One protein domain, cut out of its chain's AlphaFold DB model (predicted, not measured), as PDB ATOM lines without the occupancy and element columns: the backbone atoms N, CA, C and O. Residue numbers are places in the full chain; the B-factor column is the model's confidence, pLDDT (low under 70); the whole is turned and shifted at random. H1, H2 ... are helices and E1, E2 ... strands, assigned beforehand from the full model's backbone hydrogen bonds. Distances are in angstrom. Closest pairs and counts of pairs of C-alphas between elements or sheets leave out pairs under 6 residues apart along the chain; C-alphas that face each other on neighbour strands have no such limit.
ATOM      1  N   LEU A   6      76.060 129.125 129.670       79.44
ATOM      2  CA  LEU A   6      74.871 129.141 130.523       79.44
ATOM      3  C   LEU A   6      74.052 130.419 130.309       79.44
ATOM      4  O   LEU A   6      72.838 130.291 130.176       79.44
ATOM      5  N   ASP A   7      74.698 131.586 130.182       80.31
ATOM      6  CA  ASP A   7      74.062 132.855 129.803       80.31
ATOM      7  C   ASP A   7      73.244 132.728 128.533       80.31
ATOM      8  O   ASP A   7      72.021 132.884 128.538       80.31
ATOM      9  N   ARG A   8      73.911 132.291 127.464       85.56
ATOM     10  CA  ARG A   8      73.259 132.040 126.179       85.56
ATOM     11  C   ARG A   8      72.084 131.089 126.312       85.56
ATOM     12  O   ARG A   8      71.025 131.330 125.748       85.56
ATOM     13  N   THR A   9      72.289 129.991 127.042       87.38
ATOM     14  CA  THR A   9      71.309 128.908 127.145       87.38
ATOM     15  C   THR A   9      70.036 129.395 127.823       87.38
ATOM     16  O   THR A   9      68.952 129.109 127.323       87.38
ATOM     17  N   TYR A  10      70.124 130.146 128.927       86.50
ATOM     18  CA  TYR A  10      68.910 130.618 129.597       86.50
ATOM     19  C   TYR A  10      68.215 131.739 128.823       86.50
ATOM     20  O   TYR A  10      66.986 131.794 128.814       86.50
ATOM     21  N   ILE A  11      68.971 132.613 128.155       89.38
ATOM     22  CA  ILE A  11      68.399 133.656 127.297       89.38
ATOM     23  C   ILE A  11      67.629 133.012 126.159       89.38
ATOM     24  O   ILE A  11      66.463 133.340 125.942       89.38
ATOM     25  N   GLN A  12      68.260 132.058 125.476       91.38
ATOM     26  CA  GLN A  12      67.641 131.344 124.374       91.38
ATOM     27  C   GLN A  12      66.414 130.567 124.847       91.38
ATOM     28  O   GLN A  12      65.365 130.634 124.214       91.38
ATOM     29  N   PHE A  13      66.502 129.922 126.013       92.94
ATOM     30  CA  PHE A  13      65.362 129.247 126.621       92.94
ATOM     31  C   PHE A  13      64.175 130.195 126.837       92.94
ATOM     32  O   PHE A  13      63.054 129.850 126.476       92.94
ATOM     33  N   ILE A  14      64.390 131.395 127.393       94.38
ATOM     34  CA  ILE A  14      63.306 132.370 127.589       94.38
ATOM     35  C   ILE A  14      62.769 132.900 126.256       94.38
ATOM     36  O   ILE A  14      61.556 133.041 126.116       94.38
ATOM     37  N   ARG A  15      63.629 133.148 125.262       93.62
ATOM     38  CA  ARG A  15      63.217 133.588 123.914       93.62
ATOM     39  C   ARG A  15      62.314 132.590 123.210       93.62
ATOM     40  O   ARG A  15      61.361 132.978 122.541       93.62
ATOM     41  N   GLU A  16      62.615 131.310 123.366       93.75
ATOM     42  CA  GLU A  16      61.860 130.217 122.757       93.75
ATOM     43  C   GLU A  16      60.662 129.781 123.609       93.75
ATOM     44  O   GLU A  16      59.828 128.995 123.157       93.75
ATOM     45  N   TYR A  17      60.540 130.290 124.838       95.62
ATOM     46  CA  TYR A  17      59.482 129.884 125.746       95.62
ATOM     47  C   TYR A  17      58.103 130.321 125.237       95.62
ATOM     48  O   TYR A  17      57.799 131.511 125.136       95.62
ATOM     49  N   ASP A  18      57.239 129.344 124.972       94.31
ATOM     50  CA  ASP A  18      55.898 129.537 124.402       94.31
ATOM     51  C   ASP A  18      54.754 129.266 125.410       94.31
ATOM     52  O   ASP A  18      53.566 129.288 125.087       94.31
ATOM     53  N   GLY A  19      55.104 129.045 126.680       93.31
ATOM     54  CA  GLY A  19      54.158 128.658 127.729       93.31
ATOM     55  C   GLY A  19      53.874 127.157 127.750       93.31
ATOM     56  O   GLY A  19      53.931 126.479 126.726       93.31
ATOM     57  N   LYS A  20      53.503 126.621 128.922       91.38
ATOM     58  CA  LYS A  20      53.144 125.191 129.073       91.38
ATOM     59  C   LYS A  20      51.989 124.750 128.168       91.38
ATOM     60  O   LYS A  20      51.876 123.569 127.860       91.38
ATOM     61  N   ASN A  21      51.143 125.698 127.768       90.62
ATOM     62  CA  ASN A  21      49.972 125.472 126.926       90.62
ATOM     63  C   ASN A  21      50.111 126.088 125.520       90.62
ATOM     64  O   ASN A  21      49.092 126.218 124.847       90.62
ATOM     65  N   HIS A  22      51.314 126.502 125.093       89.62
ATOM     66  CA  HIS A  22      51.555 127.099 123.765       89.62
ATOM     67  C   HIS A  22      50.615 128.268 123.430       89.62
ATOM     68  O   HIS A  22      50.005 128.339 122.365       89.62
ATOM     69  N   ASN A  23      50.402 129.143 124.412       88.06
ATOM     70  CA  ASN A  23      49.359 130.166 124.379       88.06
ATOM     71  C   ASN A  23      49.914 131.593 124.313       88.06
ATOM     72  O   ASN A  23      49.147 132.550 124.451       88.06
ATOM     73  N   LEU A  24      51.227 131.748 124.142       94.25
ATOM     74  CA  LEU A  24      51.817 133.057 123.936       94.25
ATOM     75  C   LEU A  24      51.647 133.507 122.481       94.25
ATOM     76  O   LEU A  24      51.754 132.707 121.552       94.25
ATOM     77  N   PRO A  25      51.394 134.804 122.249       92.75
ATOM     78  CA  PRO A  25      51.465 135.363 120.909       92.75
ATOM     79  C   PRO A  25      52.838 135.117 120.271       92.75
ATOM     80  O   PRO A  25      53.875 135.124 120.944       92.75
ATOM     81  N   LYS A  26      52.862 134.951 118.945       88.88
ATOM     82  CA  LYS A  26      54.120 134.805 118.192       88.88
ATOM     83  C   LYS A  26      55.046 136.009 118.386       88.88
ATOM     84  O   LYS A  26      56.257 135.845 118.437       88.88
ATOM     85  N   ASP A  27      54.468 137.195 118.532       93.88
ATOM     86  CA  ASP A  27      55.142 138.471 118.767       93.88
ATOM     87  C   ASP A  27      55.330 138.804 120.259       93.88
ATOM     88  O   ASP A  27      55.677 139.938 120.592       93.88
ATOM     89  N   ALA A  28      55.126 137.839 121.168       96.75
ATOM     90  CA  ALA A  28      55.386 138.054 122.586       96.75
ATOM     91  C   ALA A  28      56.855 138.430 122.824       96.75
ATOM     92  O   ALA A  28      57.774 137.783 122.314       96.75
ATOM     93  N   THR A  29      57.064 139.470 123.628       97.44
ATOM     94  CA  THR A  29      58.393 139.967 123.990       97.44
ATOM     95  C   THR A  29      59.095 139.009 124.945       97.44
ATOM     96  O   THR A  29      58.434 138.278 125.688       97.44
ATOM     97  N   ASP A  30      60.427 139.056 125.006       97.31
ATOM     98  CA  ASP A  30      61.204 138.218 125.932       97.31
ATOM     99  C   ASP A  30      60.723 138.356 127.387       97.31
ATOM    100  O   ASP A  30      60.628 137.377 128.126       97.31
ATOM    101  N   TYR A  31      60.344 139.568 127.801       97.19
ATOM    102  CA  TYR A  31      59.793 139.803 129.132       97.19
ATOM    103  C   TYR A  31      58.418 139.146 129.325       97.19
ATOM    104  O   TYR A  31      58.158 138.576 130.384       97.19
ATOM    105  N   GLN A  32      57.537 139.166 128.319       97.00
ATOM    106  CA  GLN A  32      56.255 138.451 128.388       97.00
ATOM    107  C   GLN A  32      56.463 136.935 128.478       97.00
ATOM    108  O   GLN A  32      55.769 136.269 129.253       97.00
ATOM    109  N   ARG A  33      57.449 136.402 127.748       97.62
ATOM    110  CA  ARG A  33      57.852 134.992 127.835       97.62
ATOM    111  C   ARG A  33      58.369 134.646 129.226       97.62
ATOM    112  O   ARG A  33      57.908 133.669 129.814       97.62
ATOM    113  N   LEU A  34      59.216 135.498 129.810       95.62
ATOM    114  CA  LEU A  34      59.672 135.345 131.192       95.62
ATOM    115  C   LEU A  34      58.501 135.355 132.186       95.62
ATOM    116  O   LEU A  34      58.440 134.494 133.060       95.62
ATOM    117  N   LEU A  35      57.558 136.294 132.064       94.94
ATOM    118  CA  LEU A  35      56.391 136.362 132.953       94.94
ATOM    119  C   LEU A  35      55.542 135.087 132.880       94.94
ATOM    120  O   LEU A  35      55.087 134.587 133.911       94.94
ATOM    121  N   GLN A  36      55.358 134.533 131.682       96.25
ATOM    122  CA  GLN A  36      54.644 133.273 131.506       96.25
ATOM    123  C   GLN A  36      55.432 132.093 132.092       96.25
ATOM    124  O   GLN A  36      54.841 131.262 132.778       96.25
ATOM    125  N   PHE A  37      56.756 132.051 131.914       94.19
ATOM    126  CA  PHE A  37      57.620 131.038 132.527       94.19
ATOM    127  C   PHE A  37      57.539 131.067 134.056       94.19
ATOM    128  O   PHE A  37      57.371 130.022 134.692       94.19
ATOM    129  N   LEU A  38      57.609 132.260 134.651       91.50
ATOM    130  CA  LEU A  38      57.472 132.456 136.092       91.50
ATOM    131  C   LEU A  38      56.117 131.946 136.592       91.50
ATOM    132  O   LEU A  38      56.059 131.176 137.551       91.50
ATOM    133  N   LYS A  39      55.033 132.326 135.905       92.31
ATOM    134  CA  LYS A  39      53.666 131.902 136.229       92.31
ATOM    135  C   LYS A  39      53.509 130.385 136.161       92.31
ATOM    136  O   LYS A  39      52.993 129.786 137.102       92.31
ATOM    137  N   ASP A  40      53.960 129.777 135.071       93.44
ATOM    138  CA  ASP A  40      53.822 128.343 134.823       93.44
ATOM    139  C   ASP A  40      54.590 127.494 135.836       93.44
ATOM    140  O   ASP A  40      54.203 126.355 136.102       93.44
ATOM    141  N   ASN A  41      55.671 128.029 136.404       88.88
ATOM    142  CA  ASN A  41      56.539 127.317 137.342       88.88
ATOM    143  C   ASN A  41      56.411 127.806 138.790       88.88
ATOM    144  O   ASN A  41      57.187 127.376 139.639       88.88
ATOM    145  N   HIS A  42      55.427 128.662 139.081       88.25
ATOM    146  CA  HIS A  42      55.181 129.216 140.416       88.25
ATOM    147  C   HIS A  42      56.422 129.891 141.024       88.25
ATOM    148  O   HIS A  42      56.717 129.739 142.208       88.25
ATOM    149  N   LEU A  43      57.154 130.631 140.191       85.62
ATOM    150  CA  LEU A  43      58.354 131.368 140.572       85.62
ATOM    151  C   LEU A  43      58.037 132.849 140.777       85.62
ATOM    152  O   LEU A  43      57.167 133.418 140.116       85.62
ATOM    153  N   GLU A  44      58.801 133.493 141.655       84.94
ATOM    154  CA  GLU A  44      58.731 134.935 141.872       84.94
ATOM    155  C   GLU A  44      59.922 135.645 141.226       84.94
ATOM    156  O   GLU A  44      61.061 135.173 141.263       84.94
ATOM    157  N   ALA A  45      59.659 136.823 140.667       88.00
ATOM    158  CA  ALA A  45      60.693 137.726 140.189       88.00
ATOM    159  C   ALA A  45      61.127 138.706 141.286       88.00
ATOM    160  O   ALA A  45      60.324 139.169 142.102       88.00
ATOM    161  N   ASP A  46      62.398 139.087 141.261       86.50
ATOM    162  CA  ASP A  46      62.895 140.264 141.951       86.50
ATOM    163  C   ASP A  46      63.294 141.372 140.988       86.50
ATOM    164  O   ASP A  46      64.021 141.129 140.031       86.50
ATOM    165  N   TYR A  47      62.893 142.590 141.330       88.94
ATOM    166  CA  TYR A  47      63.190 143.814 140.589       88.94
ATOM    167  C   TYR A  47      63.944 144.854 141.439       88.94
ATOM    168  O   TYR A  47      64.135 145.985 141.023       88.94
ATOM    169  N   GLN A  48      64.282 144.532 142.687       83.50
ATOM    170  CA  GLN A  48      64.722 145.473 143.723       83.50
ATOM    171  C   GLN A  48      66.244 145.568 143.872       83.50
ATOM    172  O   GLN A  48      66.721 146.277 144.760       83.50
ATOM    173  N   THR A  49      67.016 144.828 143.079       77.56
ATOM    174  CA  THR A  49      68.475 144.963 143.033       77.56
ATOM    175  C   THR A  49      68.879 146.035 142.038       77.56
ATOM    176  O   THR A  49      68.314 146.136 140.953       77.56
ATOM    177  N   GLY A  50      69.869 146.844 142.425       78.50
ATOM    178  CA  GLY A  50      70.311 147.979 141.618       78.50
ATOM    179  C   GLY A  50      70.765 147.557 140.219       78.50
ATOM    180  O   GLY A  50      71.495 146.570 140.059       78.50
ATOM    181  N   VAL A  51      70.339 148.325 139.212       83.06
ATOM    182  CA  VAL A  51      70.621 148.058 137.790       83.06
ATOM    183  C   VAL A  51      71.425 149.182 137.113       83.06
ATOM    184  O   VAL A  51      71.533 149.246 135.892       83.06
ATOM    185  N   ASN A  52      72.095 150.033 137.896       89.50
ATOM    186  CA  ASN A  52      72.922 151.139 137.390       89.50
ATOM    187  C   ASN A  52      74.025 150.681 136.418       89.50
ATOM    188  O   ASN A  52      74.269 151.318 135.395       89.50
ATOM    189  N   TYR A  53      74.658 149.540 136.694       88.69
ATOM    190  CA  TYR A  53      75.700 148.969 135.839       88.69
ATOM    191  C   TYR A  53      75.194 148.346 134.532       88.69
ATOM    192  O   TYR A  53      76.024 148.006 133.694       88.69
ATOM    193  N   HIS A  54      73.875 148.255 134.340       92.25
ATOM    194  CA  HIS A  54      73.233 147.804 133.097       92.25
ATOM    195  C   HIS A  54      72.390 148.916 132.454       92.25
ATOM    196  O   HIS A  54      71.544 148.671 131.597       92.25
ATOM    197  N   ASN A  55      72.609 150.157 132.894       95.38
ATOM    198  CA  ASN A  55      72.031 151.379 132.343       95.38
ATOM    199  C   ASN A  55      73.145 152.365 131.977       95.38
ATOM    200  O   ASN A  55      73.158 153.532 132.375       95.38
ATOM    201  N   ARG A  56      74.133 151.852 131.255       96.06
ATOM    202  CA  ARG A  56      75.269 152.589 130.729       96.06
ATOM    203  C   ARG A  56      74.863 153.337 129.476       96.06
ATOM    204  O   ARG A  56      74.265 152.771 128.561       96.06
ATOM    205  N   THR A  57      75.251 154.598 129.426       96.00
ATOM    206  CA  THR A  57      75.028 155.482 128.285       96.00
ATOM    207  C   THR A  57      76.357 156.068 127.844       96.00
ATOM    208  O   THR A  57      77.337 156.037 128.590       96.00
ATOM    209  N   LEU A  58      76.394 156.685 126.667       95.12
ATOM    210  CA  LEU A  58      77.520 157.546 126.321       95.12
ATOM    211  C   LEU A  58      77.729 158.601 127.416       95.12
ATOM    212  O   LEU A  58      76.775 159.086 128.041       95.12
ATOM    213  N   LYS A  59      78.993 158.942 127.669       90.38
ATOM    214  CA  LYS A  59      79.375 159.874 128.733       90.38
ATOM    215  C   LYS A  59      78.615 161.198 128.607       90.38
ATOM    216  O   LYS A  59      78.622 161.833 127.557       90.38
ATOM    217  N   GLY A  60      77.958 161.608 129.694       90.38
ATOM    218  CA  GLY A  60      77.172 162.845 129.753       90.38
ATOM    219  C   GLY A  60      75.805 162.790 129.059       90.38
ATOM    220  O   GLY A  60      75.137 163.816 128.980       90.38
ATOM    221  N   GLN A  61      75.372 161.623 128.568       95.38
ATOM    222  CA  GLN A  61      74.093 161.470 127.863       95.38
ATOM    223  C   GLN A  61      72.998 160.784 128.687       95.38
ATOM    224  O   GLN A  61      71.912 160.534 128.162       95.38
ATOM    225  N   PHE A  62      73.242 160.496 129.968       96.12
ATOM    226  CA  PHE A  62      72.235 159.888 130.830       96.12
ATOM    227  C   PHE A  62      70.995 160.789 130.951       96.12
ATOM    228  O   PHE A  62      71.090 161.978 131.266       96.12
ATOM    229  N   LYS A  63      69.815 160.211 130.703       96.06
ATOM    230  CA  LYS A  63      68.515 160.896 130.828       96.06
ATOM    231  C   LYS A  63      67.626 160.228 131.865       96.06
ATOM    232  O   LYS A  63      66.996 160.918 132.663       96.06
ATOM    233  N   TYR A  64      67.546 158.906 131.797       96.88
ATOM    234  CA  TYR A  64      66.815 158.019 132.690       96.88
ATOM    235  C   TYR A  64      67.254 156.571 132.399       96.88
ATOM    236  O   TYR A  64      67.786 156.321 131.315       96.88
ATOM    237  N   PRO A  65      67.032 155.615 133.318       96.62
ATOM    238  CA  PRO A  65      67.255 154.199 133.049       96.62
ATOM    239  C   PRO A  65      66.341 153.696 131.926       96.62
ATOM    240  O   PRO A  65      65.126 153.892 131.967       96.62
ATOM    241  N   GLU A  66      66.911 153.026 130.935       96.62
ATOM    242  CA  GLU A  66      66.158 152.387 129.850       96.62
ATOM    243  C   GLU A  66      65.942 150.897 130.102       96.62
ATOM    244  O   GLU A  66      65.022 150.308 129.537       96.62
ATOM    245  N   ASN A  67      66.744 150.313 130.993       97.31
ATOM    246  CA  ASN A  67      66.783 148.893 131.279       97.31
ATOM    247  C   ASN A  67      66.369 148.601 132.723       97.31
ATOM    248  O   ASN A  67      66.614 149.388 133.641       97.31
ATOM    249  N   MET A  68      65.776 147.430 132.926       95.69
ATOM    250  CA  MET A  68      65.446 146.871 134.233       95.69
ATOM    251  C   MET A  68      66.140 145.530 134.431       95.69
ATOM    252  O   MET A  68      66.330 144.776 133.479       95.69
ATOM    253  N   LYS A  69      66.453 145.220 135.689       92.31
ATOM    254  CA  LYS A  69      66.973 143.921 136.100       92.31
ATOM    255  C   LYS A  69      65.847 143.085 136.674       92.31
ATOM    256  O   LYS A  69      65.077 143.565 137.505       92.31
ATOM    257  N   VAL A  70      65.777 141.832 136.245       91.81
ATOM    258  CA  VAL A  70      64.845 140.846 136.780       91.81
ATOM    259  C   VAL A  70      65.637 139.624 137.197       91.81
ATOM    260  O   VAL A  70      66.282 138.978 136.376       91.81
ATOM    261  N   GLN A  71      65.584 139.298 138.480       87.12
ATOM    262  CA  GLN A  71      66.223 138.103 139.009       87.12
ATOM    263  C   GLN A  71      65.185 137.055 139.371       87.12
ATOM    264  O   GLN A  71      64.128 137.377 139.913       87.12
ATOM    265  N   LEU A  72      65.502 135.789 139.125       81.31
ATOM    266  CA  LEU A  72      64.674 134.689 139.612       81.31
ATOM    267  C   LEU A  72      64.901 134.519 141.114       81.31
ATOM    268  O   LEU A  72      66.041 134.330 141.552       81.31
ATOM    269  N   LYS A  73      63.829 134.572 141.908       68.88
ATOM    270  CA  LYS A  73      63.864 134.138 143.307       68.88
ATOM    271  C   LYS A  73      63.488 132.669 143.403       68.88
ATOM    272  O   LYS A  73      62.596 132.191 142.703       68.88
ATOM    273  N   LYS A  74      64.119 131.980 144.351       57.50
ATOM    274  CA  LYS A  74      63.547 130.764 144.931       57.50
ATOM    275  C   LYS A  74      62.524 131.145 146.008       57.50
ATOM    276  O   LYS A  74      62.562 132.246 146.538       57.50
ATOM    277  N   ASP A  75      61.601 130.234 146.300       52.72
ATOM    278  CA  ASP A  75      60.456 130.441 147.190       52.72
ATOM    279  C   ASP A  75      60.767 130.423 148.702       52.72
ATOM    280  O   ASP A  75      59.833 130.247 149.487       52.72
ATOM    281  N   SER A  76      62.017 130.557 149.179       52.47
ATOM    282  CA  SER A  76      62.285 130.309 150.603       52.47
ATOM    283  C   SER A  76      61.679 131.393 151.500       52.47
ATOM    284  O   SER A  76      62.336 132.321 151.960       52.47
ATOM    285  N   LYS A  77      60.435 131.159 151.933       52.56
ATOM    286  CA  LYS A  77      59.704 131.939 152.950       52.56
ATOM    287  C   LYS A  77      60.385 131.935 154.326       52.56
ATOM    288  O   LYS A  77      59.919 132.581 155.261       52.56
ATOM    289  N   LYS A  78      61.470 131.175 154.488       54.06
ATOM    290  CA  LYS A  78      62.287 131.139 155.699       54.06
ATOM    291  C   LYS A  78      63.390 132.188 155.573       54.06
ATOM    292  O   LYS A  78      64.398 131.919 154.931       54.06
ATOM    293  N   GLU A  79      63.263 133.307 156.295       49.78
ATOM    294  CA  GLU A  79      64.264 134.400 156.384       49.78
ATOM    295  C   GLU A  79      65.713 133.949 156.674       49.78
ATOM    296  O   GLU A  79      66.655 134.729 156.525       49.78
ATOM    297  N   LYS A  80      65.900 132.711 157.150       52.00
ATOM    298  CA  LYS A  80      67.200 132.115 157.483       52.00
ATOM    299  C   LYS A  80      67.949 131.534 156.278       52.00
ATOM    300  O   LYS A  80      69.148 131.300 156.403       52.00
ATOM    301  N   ASN A  81      67.278 131.300 155.151       54.47
ATOM    302  CA  ASN A  81      67.888 130.751 153.942       54.47
ATOM    303  C   ASN A  81      67.857 131.819 152.847       54.47
ATOM    304  O   ASN A  81      66.824 132.437 152.617       54.47
ATOM    305  N   ASN A  82      69.001 132.057 152.208       58.91
ATOM    306  CA  ASN A  82      69.108 133.028 151.128       58.91
ATOM    307  C   ASN A  82      68.457 132.476 149.855       58.91
ATOM    308  O   ASN A  82      68.824 131.387 149.406       58.91
ATOM    309  N   ASP A  83      67.543 133.243 149.263       59.91
ATOM    310  CA  ASP A  83      67.036 132.987 147.920       59.91
ATOM    311  C   ASP A  83      68.101 133.402 146.910       59.91
ATOM    312  O   ASP A  83      68.182 134.558 146.485       59.91
ATOM    313  N   ALA A  84      68.968 132.447 146.571       59.03
ATOM    314  CA  ALA A  84      70.024 132.667 145.599       59.03
ATOM    315  C   ALA A  84      69.426 133.164 144.275       59.03
ATOM    316  O   ALA A  84      68.592 132.499 143.663       59.03
ATOM    317  N   ARG A  85      69.883 134.336 143.839       70.19
ATOM    318  CA  ARG A  85      69.531 134.947 142.557       70.19
ATOM    319  C   ARG A  85      70.632 134.646 141.560       70.19
ATOM    320  O   ARG A  85      71.548 135.446 141.376       70.19
ATOM    321  N   MET A  86      70.569 133.445 141.001       72.31
ATOM    322  CA  MET A  86      71.612 132.946 140.104       72.31
ATOM    323  C   MET A  86      71.542 133.575 138.713       72.31
ATOM    324  O   MET A  86      72.552 133.624 138.035       72.31
ATOM    325  N   ILE A  87      70.378 134.069 138.286       80.75
ATOM    326  CA  ILE A  87      70.196 134.628 136.941       80.75
ATOM    327  C   ILE A  87      69.741 136.078 137.059       80.75
ATOM    328  O   ILE A  87      68.779 136.356 137.783       80.75
ATOM    329  N   GLU A  88      70.423 136.983 136.357       86.62
ATOM    330  CA  GLU A  88      70.063 138.395 136.230       86.62
ATOM    331  C   GLU A  88      69.690 138.715 134.787       86.62
ATOM    332  O   GLU A  88      70.560 138.986 133.974       86.62
ATOM    333  N   TYR A  89      68.402 138.739 134.461       92.00
ATOM    334  CA  TYR A  89      67.960 139.194 133.147       92.00
ATOM    335  C   TYR A  89      67.956 140.717 133.082       92.00
ATOM    336  O   TYR A  89      67.449 141.366 134.002       92.00
ATOM    337  N   ILE A  90      68.429 141.279 131.971       95.44
ATOM    338  CA  ILE A  90      68.314 142.709 131.682       95.44
ATOM    339  C   ILE A  90      67.339 142.897 130.531       95.44
ATOM    340  O   ILE A  90      67.541 142.376 129.440       95.44
ATOM    341  N   PHE A  91      66.271 143.651 130.769       96.88
ATOM    342  CA  PHE A  91      65.271 143.957 129.751       96.88
ATOM    343  C   PHE A  91      65.212 145.450 129.502       96.88
ATOM    344  O   PHE A  91      65.188 146.233 130.453       96.88
ATOM    345  N   ASN A  92      65.056 145.845 128.244       97.50
ATOM    346  CA  ASN A  92      64.652 147.205 127.935       97.50
ATOM    347  C   ASN A  92      63.204 147.427 128.413       97.50
ATOM    348  O   ASN A  92      62.288 146.699 128.031       97.50
ATOM    349  N   ILE A  93      62.976 148.446 129.242       97.50
ATOM    350  CA  ILE A  93      61.683 148.719 129.889       97.50
ATOM    351  C   ILE A  93      60.592 149.017 128.850       97.50
ATOM    352  O   ILE A  93      59.426 148.669 129.053       97.50
ATOM    353  N   LYS A  94      60.951 149.679 127.743       96.62
ATOM    354  CA  LYS A  94      60.000 150.086 126.702       96.62
ATOM    355  C   LYS A  94      59.611 148.910 125.814       96.62
ATOM    356  O   LYS A  94      58.424 148.723 125.559       96.62
ATOM    357  N   THR A  95      60.591 148.154 125.323       97.12
ATOM    358  CA  THR A  95      60.354 147.098 124.326       97.12
ATOM    359  C   THR A  95      60.096 145.729 124.947       97.12
ATOM    360  O   THR A  95      59.518 144.870 124.291       97.12
ATOM    361  N   GLY A  96      60.519 145.506 126.194       97.44
ATOM    362  CA  GLY A  96      60.470 144.199 126.848       97.44
ATOM    363  C   GLY A  96      61.424 143.163 126.247       97.44
ATOM    364  O   GLY A  96      61.277 141.985 126.553       97.44
ATOM    365  N   GLN A  97      62.358 143.577 125.389       97.12
ATOM    366  CA  GLN A  97      63.373 142.705 124.789       97.12
ATOM    367  C   GLN A  97      64.591 142.588 125.705       97.12
ATOM    368  O   GLN A  97      64.908 143.538 126.432       97.12
ATOM    369  N   LEU A  98      65.273 141.442 125.667       95.62
ATOM    370  CA  LEU A  98      66.518 141.241 126.404       95.62
ATOM    371  C   LEU A  98      67.639 142.121 125.847       95.62
ATOM    372  O   LEU A  98      67.859 142.179 124.634       95.62
ATOM    373  N   VAL A  99      68.364 142.767 126.757       95.19
ATOM    374  CA  VAL A  99      69.617 143.464 126.472       95.19
ATOM    375  C   VAL A  99      70.752 142.529 126.848       95.19
ATOM    376  O   VAL A  99      70.911 142.221 128.025       95.19
ATOM    377  N   SER A 100      71.486 142.072 125.838       92.50
ATOM    378  CA  SER A 100      72.433 140.973 125.954       92.50
ATOM    379  C   SER A 100      73.579 141.077 124.980       92.50
ATOM    380  O   SER A 100      73.371 141.285 123.787       92.50
ATOM    381  N   GLU A 101      74.786 140.799 125.459       89.88
ATOM    382  CA  GLU A 101      75.963 140.643 124.614       89.88
ATOM    383  C   GLU A 101      75.818 139.488 123.611       89.88
ATOM    384  O   GLU A 101      76.376 139.555 122.519       89.88
ATOM    385  N   TRP A 102      74.989 138.476 123.894       89.88
ATOM    386  CA  TRP A 102      74.698 137.401 122.943       89.88
ATOM    387  C   TRP A 102      73.898 137.864 121.726       89.88
ATOM    388  O   TRP A 102      74.074 137.291 120.652       89.88
ATOM    389  N   ASN A 103      73.110 138.946 121.838       91.69
ATOM    390  CA  ASN A 103      72.513 139.596 120.660       91.69
ATOM    391  C   ASN A 103      73.576 140.023 119.658       91.69
ATOM    392  O   ASN A 103      73.328 140.046 118.457       91.69
ATOM    393  N   THR A 104      74.733 140.403 120.178       91.19
ATOM    394  CA  THR A 104      75.855 140.911 119.416       91.19
ATOM    395  C   THR A 104      76.731 139.757 118.945       91.19
ATOM    396  O   THR A 104      76.981 139.621 117.751       91.19
ATOM    397  N   TYR A 105      77.140 138.865 119.846       88.50
ATOM    398  CA  TYR A 105      78.028 137.762 119.485       88.50
ATOM    399  C   TYR A 105      77.428 136.818 118.456       88.50
ATOM    400  O   TYR A 105      78.144 136.426 117.545       88.50
ATOM    401  N   ASP A 106      76.134 136.499 118.529       88.44
ATOM    402  CA  ASP A 106      75.509 135.611 117.543       88.44
ATOM    403  C   ASP A 106      75.555 136.183 116.112       88.44
ATOM    404  O   ASP A 106      75.587 135.413 115.153       88.44
ATOM    405  N   LYS A 107      75.621 137.515 115.951       89.69
ATOM    406  CA  LYS A 107      75.768 138.179 114.641       89.69
ATOM    407  C   LYS A 107      77.200 138.123 114.105       89.69
ATOM    408  O   LYS A 107      77.393 138.053 112.896       89.69
ATOM    409  N   HIS A 108      78.182 138.195 115.003       86.94
ATOM    410  CA  HIS A 108      79.599 138.410 114.680       86.94
ATOM    411  C   HIS A 108      80.468 137.161 114.888       86.94
ATOM    412  O   HIS A 108      81.686 137.199 114.731       86.94
ATOM    413  N   MET A 109      79.865 136.028 115.255       84.56
ATOM    414  CA  MET A 109      80.598 134.795 115.520       84.56
ATOM    415  C   MET A 109      81.150 134.186 114.227       84.56
ATOM    416  O   MET A 109      80.405 133.863 113.304       84.56
ATOM    417  N   ILE A 110      82.458 133.926 114.196       79.12
ATOM    418  CA  ILE A 110      83.134 133.280 113.066       79.12
ATOM    419  C   ILE A 110      83.655 131.923 113.534       79.12
ATOM    420  O   ILE A 110      84.507 131.838 114.418       79.12
ATOM    421  N   ASN A 111      83.143 130.835 112.949       83.81
ATOM    422  CA  ASN A 111      83.534 129.457 113.286       83.81
ATOM    423  C   ASN A 111      83.444 129.139 114.794       83.81
ATOM    424  O   ASN A 111      84.334 128.502 115.361       83.81
ATOM    425  N   GLY A 112      82.384 129.616 115.457       76.62
ATOM    426  CA  GLY A 112      82.168 129.394 116.892       76.62
ATOM    427  C   GLY A 112      83.038 130.260 117.813       76.62
ATOM    428  O   GLY A 112      83.054 130.029 119.021       76.62
ATOM    429  N   LYS A 113      83.780 131.231 117.264       80.50
ATOM    430  CA  LYS A 113      84.620 132.163 118.022       80.50
ATOM    431  C   LYS A 113      84.062 133.575 117.943       80.50
ATOM    432  O   LYS A 113      83.597 134.007 116.892       80.50
ATOM    433  N   ILE A 114      84.139 134.277 119.068       81.75
ATOM    434  CA  ILE A 114      83.788 135.693 119.164       81.75
ATOM    435  C   ILE A 114      84.943 136.514 118.594       81.75
ATOM    436  O   ILE A 114      86.097 136.293 118.968       81.75
ATOM    437  N   ASP A 115      84.621 137.448 117.706       84.44
ATOM    438  CA  ASP A 115      85.558 138.471 117.262       84.44
ATOM    439  C   ASP A 115      85.846 139.441 118.416       84.44
ATOM    440  O   ASP A 115      84.934 140.015 119.006       84.44
ATOM    441  N   SER A 116      87.114 139.596 118.782       82.12
ATOM    442  CA  SER A 116      87.532 140.454 119.890       82.12
ATOM    443  C   SER A 116      87.849 141.893 119.477       82.12
ATOM    444  O   SER A 116      88.211 142.679 120.353       82.12
ATOM    445  N   ASN A 117      87.777 142.243 118.187       87.81
ATOM    446  CA  ASN A 117      88.098 143.579 117.692       87.81
ATOM    447  C   ASN A 117      86.901 144.541 117.846       87.81
ATOM    448  O   ASN A 117      85.923 144.410 117.117       87.81
ATOM    449  N   PRO A 118      86.963 145.566 118.722       87.19
ATOM    450  CA  PRO A 118      85.846 146.491 118.920       87.19
ATOM    451  C   PRO A 118      85.463 147.303 117.678       87.19
ATOM    452  O   PRO A 118      84.338 147.792 117.607       87.19
ATOM    453  N   ALA A 119      86.379 147.475 116.719       90.50
ATOM    454  CA  ALA A 119      86.125 148.255 115.508       90.50
ATOM    455  C   ALA A 119      85.122 147.587 114.552       90.50
ATOM    456  O   ALA A 119      84.524 148.282 113.732       90.50
ATOM    457  N   ASP A 120      84.915 146.276 114.685       90.56
ATOM    458  CA  ASP A 120      83.998 145.502 113.844       90.56
ATOM    459  C   ASP A 120      82.546 145.537 114.369       90.56
ATOM    460  O   ASP A 120      81.617 145.062 113.714       90.56
ATOM    461  N   TYR A 121      82.320 146.175 115.525       92.44
ATOM    462  CA  TYR A 121      81.020 146.259 116.187       92.44
ATOM    463  C   TYR A 121      80.373 147.638 116.046       92.44
ATOM    464  O   TYR A 121      81.007 148.687 116.188       92.44
ATOM    465  N   SER A 122      79.059 147.640 115.817       95.06
ATOM    466  CA  SER A 122      78.262 148.867 115.774       95.06
ATOM    467  C   SER A 122      78.063 149.493 117.164       95.06
ATOM    468  O   SER A 122      78.355 148.897 118.201       95.06
ATOM    469  N   GLU A 123      77.518 150.711 117.217       93.62
ATOM    470  CA  GLU A 123      77.179 151.343 118.500       93.62
ATOM    471  C   GLU A 123      76.110 150.566 119.284       93.62
ATOM    472  O   GLU A 123      76.226 150.436 120.501       93.62
ATOM    473  N   ASP A 124      75.101 150.019 118.600       94.62
ATOM    474  CA  ASP A 124      74.080 149.169 119.229       94.62
ATOM    475  C   ASP A 124      74.709 147.890 119.795       94.62
ATOM    476  O   ASP A 124      74.444 147.507 120.932       94.62
ATOM    477  N   ASP A 125      75.630 147.284 119.047       94.81
ATOM    478  CA  ASP A 125      76.336 146.086 119.485       94.81
ATOM    479  C   ASP A 125      77.153 146.331 120.766       94.81
ATOM    480  O   ASP A 125      77.081 145.543 121.713       94.81
ATOM    481  N   LEU A 126      77.887 147.448 120.832       94.44
ATOM    482  CA  LEU A 126      78.652 147.844 122.020       94.44
ATOM    483  C   LEU A 126      77.741 148.224 123.197       94.44
ATOM    484  O   LEU A 126      78.076 147.933 124.346       94.44
ATOM    485  N   TYR A 127      76.579 148.831 122.941       95.25
ATOM    486  CA  TYR A 127      75.576 149.097 123.975       95.25
ATOM    487  C   TYR A 127      75.074 147.799 124.621       95.25
ATOM    488  O   TYR A 127      74.983 147.721 125.851       95.25
ATOM    489  N   GLN A 128      74.778 146.783 123.806       94.62
ATOM    490  CA  GLN A 128      74.336 145.464 124.263       94.62
ATOM    491  C   GLN A 128      75.421 144.790 125.116       94.62
ATOM    492  O   GLN A 128      75.136 144.339 126.224       94.62
ATOM    493  N   ILE A 129      76.680 144.823 124.662       92.12
ATOM    494  CA  ILE A 129      77.837 144.289 125.402       92.12
ATOM    495  C   ILE A 129      78.026 144.999 126.753       92.12
ATOM    496  O   ILE A 129      78.284 144.368 127.779       92.12
ATOM    497  N   ALA A 130      77.876 146.324 126.787       92.50
ATOM    498  CA  ALA A 130      78.087 147.109 128.001       92.50
ATOM    499  C   ALA A 130      77.001 146.880 129.073       92.50
ATOM    500  O   ALA A 130      77.296 146.965 130.272       92.50
ATOM    501  N   ASN A 131      75.762 146.601 128.651       92.88
ATOM    502  CA  ASN A 131      74.566 146.537 129.500       92.88
ATOM    503  C   ASN A 131      74.017 145.123 129.743       92.88
ATOM    504  O   ASN A 131      72.931 144.976 130.294       92.88
ATOM    505  N   THR A 132      74.771 144.108 129.343       88.00
ATOM    506  CA  THR A 132      74.370 142.698 129.311       88.00
ATOM    507  C   THR A 132      73.941 142.094 130.656       88.00
ATOM    508  O   THR A 132      74.321 142.579 131.727       88.00
ATOM    509  N   GLU A 133      73.162 141.016 130.586       83.00
ATOM    510  CA  GLU A 133      72.839 140.071 131.663       83.00
ATOM    511  C   GLU A 133      74.048 139.376 132.289       83.00
ATOM    512  O   GLU A 133      75.178 139.478 131.813       83.00
ATOM    513  N   SER A 134      73.786 138.637 133.368       77.44
ATOM    514  CA  SER A 134      74.781 137.750 133.956       77.44
ATOM    515  C   SER A 134      74.177 136.551 134.685       77.44
ATOM    516  O   SER A 134      73.131 136.631 135.341       77.44
ATOM    517  N   PHE A 135      74.915 135.446 134.652       75.75
ATOM    518  CA  PHE A 135      74.757 134.313 135.547       75.75
ATOM    519  C   PHE A 135      75.687 134.492 136.746       75.75
ATOM    520  O   PHE A 135      76.912 134.490 136.629       75.75
ATOM    521  N   ASN A 136      75.103 134.629 137.928       71.12
ATOM    522  CA  ASN A 136      75.842 134.706 139.172       71.12
ATOM    523  C   ASN A 136      76.240 133.305 139.638       71.12
ATOM    524  O   ASN A 136      75.393 132.428 139.815       71.12
ATOM    525  N   TYR A 137      77.518 133.128 139.958       67.56
ATOM    526  CA  TYR A 137      77.990 131.976 140.722       67.56
ATOM    527  C   TYR A 137      78.128 132.357 142.194       67.56
ATOM    528  O   TYR A 137      78.434 133.502 142.521       67.56
ATOM    529  N   GLY A 138      77.886 131.403 143.095       64.81
ATOM    530  CA  GLY A 138      77.845 131.648 144.539       64.81
ATOM    531  C   GLY A 138      76.560 132.343 145.004       64.81
ATOM    532  O   GLY A 138      75.658 132.625 144.226       64.81
ATOM    533  N   VAL A 139      76.432 132.576 146.313       69.19
ATOM    534  CA  VAL A 139      75.182 133.095 146.886       69.19
ATOM    535  C   VAL A 139      75.267 134.628 147.017       69.19
ATOM    536  O   VAL A 139      76.024 135.115 147.866       69.19
ATOM    537  N   PRO A 140      74.510 135.419 146.226       66.00
ATOM    538  CA  PRO A 140      74.557 136.879 146.307       66.00
ATOM    539  C   PRO A 140      73.936 137.370 147.617       66.00
ATOM    540  O   PRO A 140      72.954 136.810 148.093       66.00
ATOM    541  N   LYS A 141      74.473 138.444 148.212       64.31
ATOM    542  CA  LYS A 141      73.966 138.979 149.494       64.31
ATOM    543  C   LYS A 141      72.489 139.402 149.417       64.31
ATOM    544  O   LYS A 141      71.743 139.172 150.367       64.31
ATOM    545  N   GLY A 142      72.085 140.017 148.302       64.81
ATOM    546  CA  GLY A 142      70.736 140.554 148.108       64.81
ATOM    547  C   GLY A 142      70.294 141.517 149.223       64.81
ATOM    548  O   GLY A 142      71.119 142.103 149.928       64.81
ATOM    549  N   ASN A 143      68.975 141.638 149.408       59.09
ATOM    550  CA  ASN A 143      68.350 142.453 150.463       59.09
ATOM    551  C   ASN A 143      68.205 141.711 151.816       59.09
ATOM    552  O   ASN A 143      67.579 142.230 152.743       59.09
ATOM    553  N   HIS A 144      68.763 140.502 151.967       59.28
ATOM    554  CA  HIS A 144      68.595 139.696 153.182       59.28
ATOM    555  C   HIS A 144      69.523 140.140 154.321       59.28
ATOM    556  O   HIS A 144      70.718 140.381 154.145       59.28
ATOM    557  N   LYS A 145      68.975 140.178 155.543       55.81
ATOM    558  CA  LYS A 145      69.691 140.629 156.750       55.81
ATOM    559  C   LYS A 145      70.623 139.571 157.364       55.81
ATOM    560  O   LYS A 145      71.457 139.927 158.192       55.81
ATOM    561  N   LYS A 146      70.491 138.285 157.005       60.81
ATOM    562  CA  LYS A 146      71.191 137.165 157.670       60.81
ATOM    563  C   LYS A 146      71.752 136.142 156.675       60.81
ATOM    564  O   LYS A 146      71.231 135.043 156.546       60.81
ATOM    565  N   LEU A 147      72.844 136.490 155.996       63.94
ATOM    566  CA  LEU A 147      73.673 135.506 155.293       63.94
ATOM    567  C   LEU A 147      74.668 134.898 156.291       63.94
ATOM    568  O   LEU A 147      75.345 135.648 157.000       63.94
ATOM    569  N   SER A 148      74.764 133.567 156.375       68.75
ATOM    570  CA  SER A 148      75.769 132.942 157.246       68.75
ATOM    571  C   SER A 148      77.178 133.370 156.812       68.75
ATOM    572  O   SER A 148      77.435 133.618 155.631       68.75
ATOM    573  N   ARG A 149      78.117 133.452 157.764       73.06
ATOM    574  CA  ARG A 149      79.500 133.882 157.485       73.06
ATOM    575  C   ARG A 149      80.172 133.023 156.406       73.06
ATOM    576  O   ARG A 149      80.975 133.552 155.652       73.06
ATOM    577  N   GLN A 150      79.806 131.743 156.311       70.50
ATOM    578  CA  GLN A 150      80.314 130.805 155.306       70.50
ATOM    579  C   GLN A 150      79.896 131.178 153.877       70.50
ATOM    580  O   GLN A 150      80.678 130.987 152.954       70.50
ATOM    581  N   TYR A 151      78.693 131.731 153.691       69.94
ATOM    582  CA  TYR A 151      78.194 132.130 152.371       69.94
ATOM    583  C   TYR A 151      78.526 133.582 152.010       69.94
ATOM    584  O   TYR A 151      78.371 133.984 150.855       69.94
ATOM    585  N   LYS A 152      79.019 134.373 152.971       70.62
ATOM    586  CA  LYS A 152      79.447 135.752 152.735       70.62
ATOM    587  C   LYS A 152      80.577 135.781 151.700       70.62
ATOM    588  O   LYS A 152      81.541 135.032 151.816       70.62
ATOM    589  N   GLU A 153      80.429 136.638 150.689       72.00
ATOM    590  CA  GLU A 153      81.381 136.807 149.573       72.00
ATOM    591  C   GLU A 153      81.577 135.564 148.696       72.00
ATOM    592  O   GLU A 153      82.424 135.585 147.811       72.00
ATOM    593  N   THR A 154      80.796 134.491 148.884       72.44
ATOM    594  CA  THR A 154      80.872 133.333 147.975       72.44
ATOM    595  C   THR A 154      80.529 133.720 146.553       72.44
ATOM    596  O   THR A 154      81.136 133.169 145.649       72.44
ATOM    597  N   HIS A 155      79.636 134.698 146.368       70.25
ATOM    598  CA  HIS A 155      79.423 135.299 145.062       70.25
ATOM    599  C   HIS A 155      80.736 135.826 144.483       70.25
ATOM    600  O   HIS A 155      81.231 135.255 143.536       70.25
ATOM    601  N   ASN A 156      81.405 136.781 145.127       69.88
ATOM    602  CA  ASN A 156      82.666 137.341 144.620       69.88
ATOM    603  C   ASN A 156      83.789 136.304 144.404       69.88
ATOM    604  O   ASN A 156      84.692 136.545 143.613       69.88
ATOM    605  N   LYS A 157      83.780 135.196 145.157       68.62
ATOM    606  CA  LYS A 157      84.817 134.151 145.099       68.62
ATOM    607  C   LYS A 157      84.568 133.095 144.029       68.62
ATOM    608  O   LYS A 157      85.525 132.522 143.524       68.62
ATOM    609  N   LEU A 158      83.301 132.754 143.804       67.12
ATOM    610  CA  LEU A 158      82.887 131.716 142.863       67.12
ATOM    611  C   LEU A 158      82.416 132.306 141.546       67.12
ATOM    612  O   LEU A 158      82.370 131.577 140.559       67.12
ATOM    613  N   ASP A 159      82.060 133.591 141.548       67.62
ATOM    614  CA  ASP A 159      81.871 134.354 140.330       67.62
ATOM    615  C   ASP A 159      83.111 134.170 139.473       67.62
ATOM    616  O   ASP A 159      84.248 134.177 139.959       67.62
ATOM    617  N   ILE A 160      82.870 133.901 138.199       59.47
ATOM    618  CA  ILE A 160      83.943 133.534 137.296       59.47
ATOM    619  C   ILE A 160      84.795 134.785 137.114       59.47
ATOM    620  O   ILE A 160      84.381 135.753 136.474       59.47
ATOM    621  N   SER A 161      85.993 134.776 137.706       49.44
ATOM    622  CA  SER A 161      87.014 135.752 137.358       49.44
ATOM    623  C   SER A 161      87.349 135.527 135.898       49.44
ATOM    624  O   SER A 161      87.756 134.434 135.502       49.44
ATOM    625  N   HIS A 162      87.156 136.561 135.096       56.22
ATOM    626  CA  HIS A 162      87.568 136.539 133.711       56.22
ATOM    627  C   HIS A 162      89.063 136.207 133.612       56.22
ATOM    628  O   HIS A 162      89.843 136.753 134.400       56.22
ATOM    629  N   PRO A 163      89.502 135.391 132.639       47.25
ATOM    630  CA  PRO A 163      90.782 135.705 132.015       47.25
ATOM    631  C   PRO A 163      90.658 137.126 131.448       47.25
ATOM    632  O   PRO A 163      89.575 137.425 130.942       47.25
ATOM    633  N   GLU A 164      91.689 137.970 131.620       47.69
ATOM    634  CA  GLU A 164      91.734 139.406 131.250       47.69
ATOM    635  C   GLU A 164      90.655 139.769 130.220       47.69
ATOM    636  O   GLU A 164      90.610 139.175 129.140       47.69
ATOM    637  N   ASP A 165      89.709 140.629 130.615       54.88
ATOM    638  CA  ASP A 165      88.498 140.912 129.845       54.88
ATOM    639  C   ASP A 165      88.798 141.133 128.352       54.88
ATOM    640  O   ASP A 165      89.849 141.673 128.000       54.88
ATOM    641  N   PRO A 166      87.929 140.673 127.425       68.31
ATOM    642  CA  PRO A 166      88.241 140.819 126.022       68.31
ATOM    643  C   PRO A 166      88.248 142.325 125.751       68.31
ATOM    644  O   PRO A 166      87.314 143.017 126.159       68.31
ATOM    645  N   ALA A 167      89.264 142.820 125.045       78.62
ATOM    646  CA  ALA A 167      89.399 144.235 124.686       78.62
ATOM    647  C   ALA A 167      88.079 144.863 124.179       78.62
ATOM    648  O   ALA A 167      87.824 146.045 124.389       78.62
ATOM    649  N   LEU A 168      87.209 144.049 123.574       85.75
ATOM    650  CA  LEU A 168      85.833 144.370 123.211       85.75
ATOM    651  C   LEU A 168      84.946 144.878 124.361       85.75
ATOM    652  O   LEU A 168      84.303 145.918 124.217       85.75
ATOM    653  N   ARG A 169      84.874 144.165 125.492       85.50
ATOM    654  CA  ARG A 169      84.013 144.565 126.613       85.50
ATOM    655  C   ARG A 169      84.571 145.800 127.311       85.50
ATOM    656  O   ARG A 169      83.793 146.685 127.662       85.50
ATOM    657  N   ASP A 170      85.889 145.872 127.460       87.25
ATOM    658  CA  ASP A 170      86.555 147.049 128.016       87.25
ATOM    659  C   ASP A 170      86.257 148.276 127.156       87.25
ATOM    660  O   ASP A 170      85.713 149.255 127.663       87.25
ATOM    661  N   ALA A 171      86.440 148.171 125.836       89.88
ATOM    662  CA  ALA A 171      86.076 149.228 124.894       89.88
ATOM    663  C   ALA A 171      84.588 149.613 124.987       89.88
ATOM    664  O   ALA A 171      84.249 150.801 124.963       89.88
ATOM    665  N   ALA A 172      83.691 148.632 125.135       92.69
ATOM    666  CA  ALA A 172      82.265 148.883 125.311       92.69
ATOM    667  C   ALA A 172      81.971 149.649 126.612       92.69
ATOM    668  O   ALA A 172      81.244 150.640 126.580       92.69
ATOM    669  N   THR A 173      82.543 149.252 127.756       92.00
ATOM    670  CA  THR A 173      82.292 149.931 129.041       92.00
ATOM    671  C   THR A 173      83.088 151.215 129.264       92.00
ATOM    672  O   THR A 173      82.672 152.040 130.078       92.00
ATOM    673  N   ASP A 174      84.167 151.430 128.517       92.38
ATOM    674  CA  ASP A 174      84.853 152.720 128.442       92.38
ATOM    675  C   ASP A 174      84.022 153.737 127.652       92.38
ATOM    676  O   ASP A 174      83.929 154.911 128.026       92.38
ATOM    677  N   LYS A 175      83.365 153.284 126.575       94.25
ATOM    678  CA  LYS A 175      82.473 154.113 125.755       94.25
ATOM    679  C   LYS A 175      81.130 154.378 126.446       94.25
ATOM    680  O   LYS A 175      80.665 155.521 126.482       94.25
ATOM    681  N   TYR A 176      80.510 153.335 126.993       95.56
ATOM    682  CA  TYR A 176      79.233 153.394 127.698       95.56
ATOM    683  C   TYR A 176      79.474 153.320 129.202       95.56
ATOM    684  O   TYR A 176      79.765 152.265 129.757       95.56
ATOM    685  N   VAL A 177      79.280 154.439 129.889       95.19
ATOM    686  CA  VAL A 177      79.554 154.580 131.321       95.19
ATOM    687  C   VAL A 177      78.262 154.561 132.133       95.19
ATOM    688  O   VAL A 177      77.224 155.050 131.693       95.19
ATOM    689  N   SER A 178      78.312 153.988 133.337       94.81
ATOM    690  CA  SER A 178      77.172 154.005 134.265       94.81
ATOM    691  C   SER A 178      77.068 155.353 134.967       94.81
ATOM    692  O   SER A 178      78.068 155.840 135.501       94.81
ATOM    693  N   GLU A 179      75.855 155.898 135.049       95.94
ATOM    694  CA  GLU A 179      75.566 157.059 135.891       95.94
ATOM    695  C   GLU A 179      75.672 156.688 137.379       95.94
ATOM    696  O   GLU A 179      75.349 155.571 137.800       95.94
ATOM    697  N   ARG A 180      76.153 157.627 138.194       94.56
ATOM    698  CA  ARG A 180      76.313 157.412 139.631       94.56
ATOM    699  C   ARG A 180      74.949 157.466 140.321       94.56
ATOM    700  O   ARG A 180      74.087 158.272 139.976       94.56
TER     701      ARG A 180
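Overview. This is residues 6 to 180 of the 243 residues of an uncharacterized protein of Lactobacillus rodentium (UniProt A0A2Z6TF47). A small three-stranded sheet, E1 E3 E4, has H1 and H2 on one face, the two helices meeting near their ends as an L; beside it lies a second group, the helical hairpin H3 H4 with H6 across H4 and the strand pair E2 E5 packed on H4 and H6. Two long stretches with no named element, residues 74 to 86 and 132 to 153, have C-alphas that lie 10 to 26 A and 2 to 27 A from the mean of the C-alphas; residues 134 to 135 of the second pair antiparallel with residues 87 to 88 of E4, and H5 follows this stretch. The 175 printed residues hold, in order, H1 H2 E1 E2 E3 E4 H3 H4 H5 H6 E5; both sheets are antiparallel, the class is mixed, and under half of the residues are in named elements. The whole is compact, radius of gyration of the C-alphas 17.1 A, spanning 50 by 44 by 38 A.

Arrangement. Begin with H1, residues 6 to 16, which touches H2, residues 30 to 40, about perpendicular at 86 degrees; their closest C-alphas, Arg 15 and Asp 30, are 5.4 A apart. Both are on the sheet of E1, 44 to 46, E3, 67 to 73, and E4, 87 to 92, making two layers, helices on one face of a sheet. H2's height over the sheet is 8.5 A. E3 is the inner strand: look for N 46 and O 71 at 2.8 A toward E1, and N 68 and O 91 at 2.8 A in the hairpin with E4. Next, H3, 101 to 108, and H4, 123 to 131, form a helical hairpin, opposite ways at 37 degrees, only just steep; the closest C-alphas, Glu 101 and Ile 129, are 4.2 A apart. H4 touches H6, 167 to 175, at 87 degrees, about perpendicular, with the C-alphas of Leu 126 and Ala 172 closest at 5.0 A. E2, 56 to 58, pairs with E5, 176 to 178, through N 177 and O 57 at 2.8 A. H5, 154 to 158, touches no helix. Every O i to N i+4 pair is within hydrogen-bond range in H1, H2, H4, H5 and H6, and 3 of 4 in H3.

Along the chain. Find C-alpha 6 at (74.871, 129.141, 130.523), where H1 begins; H1 and H2 each run 15.2 A. E3 covers 19.3 A and E4 16.4 A, from C-alpha 87 at (70.196, 134.628, 136.941). H4 runs 12.3 A and H6 12.1 A; E5 ends at C-alpha 178, (77.172, 154.005, 134.265).

Size, cuts and confidence. The farthest C-alphas, Lys 78 and Ala 119, are 49.8 A apart, and the printed part has no cut. The long links are H1 to H2, E3 to E4, H3 to H4 and H4 to H5. In this model, pLDDT is under 70 at residues 73 to 84, 137 to 148, 151 and 156 to 166.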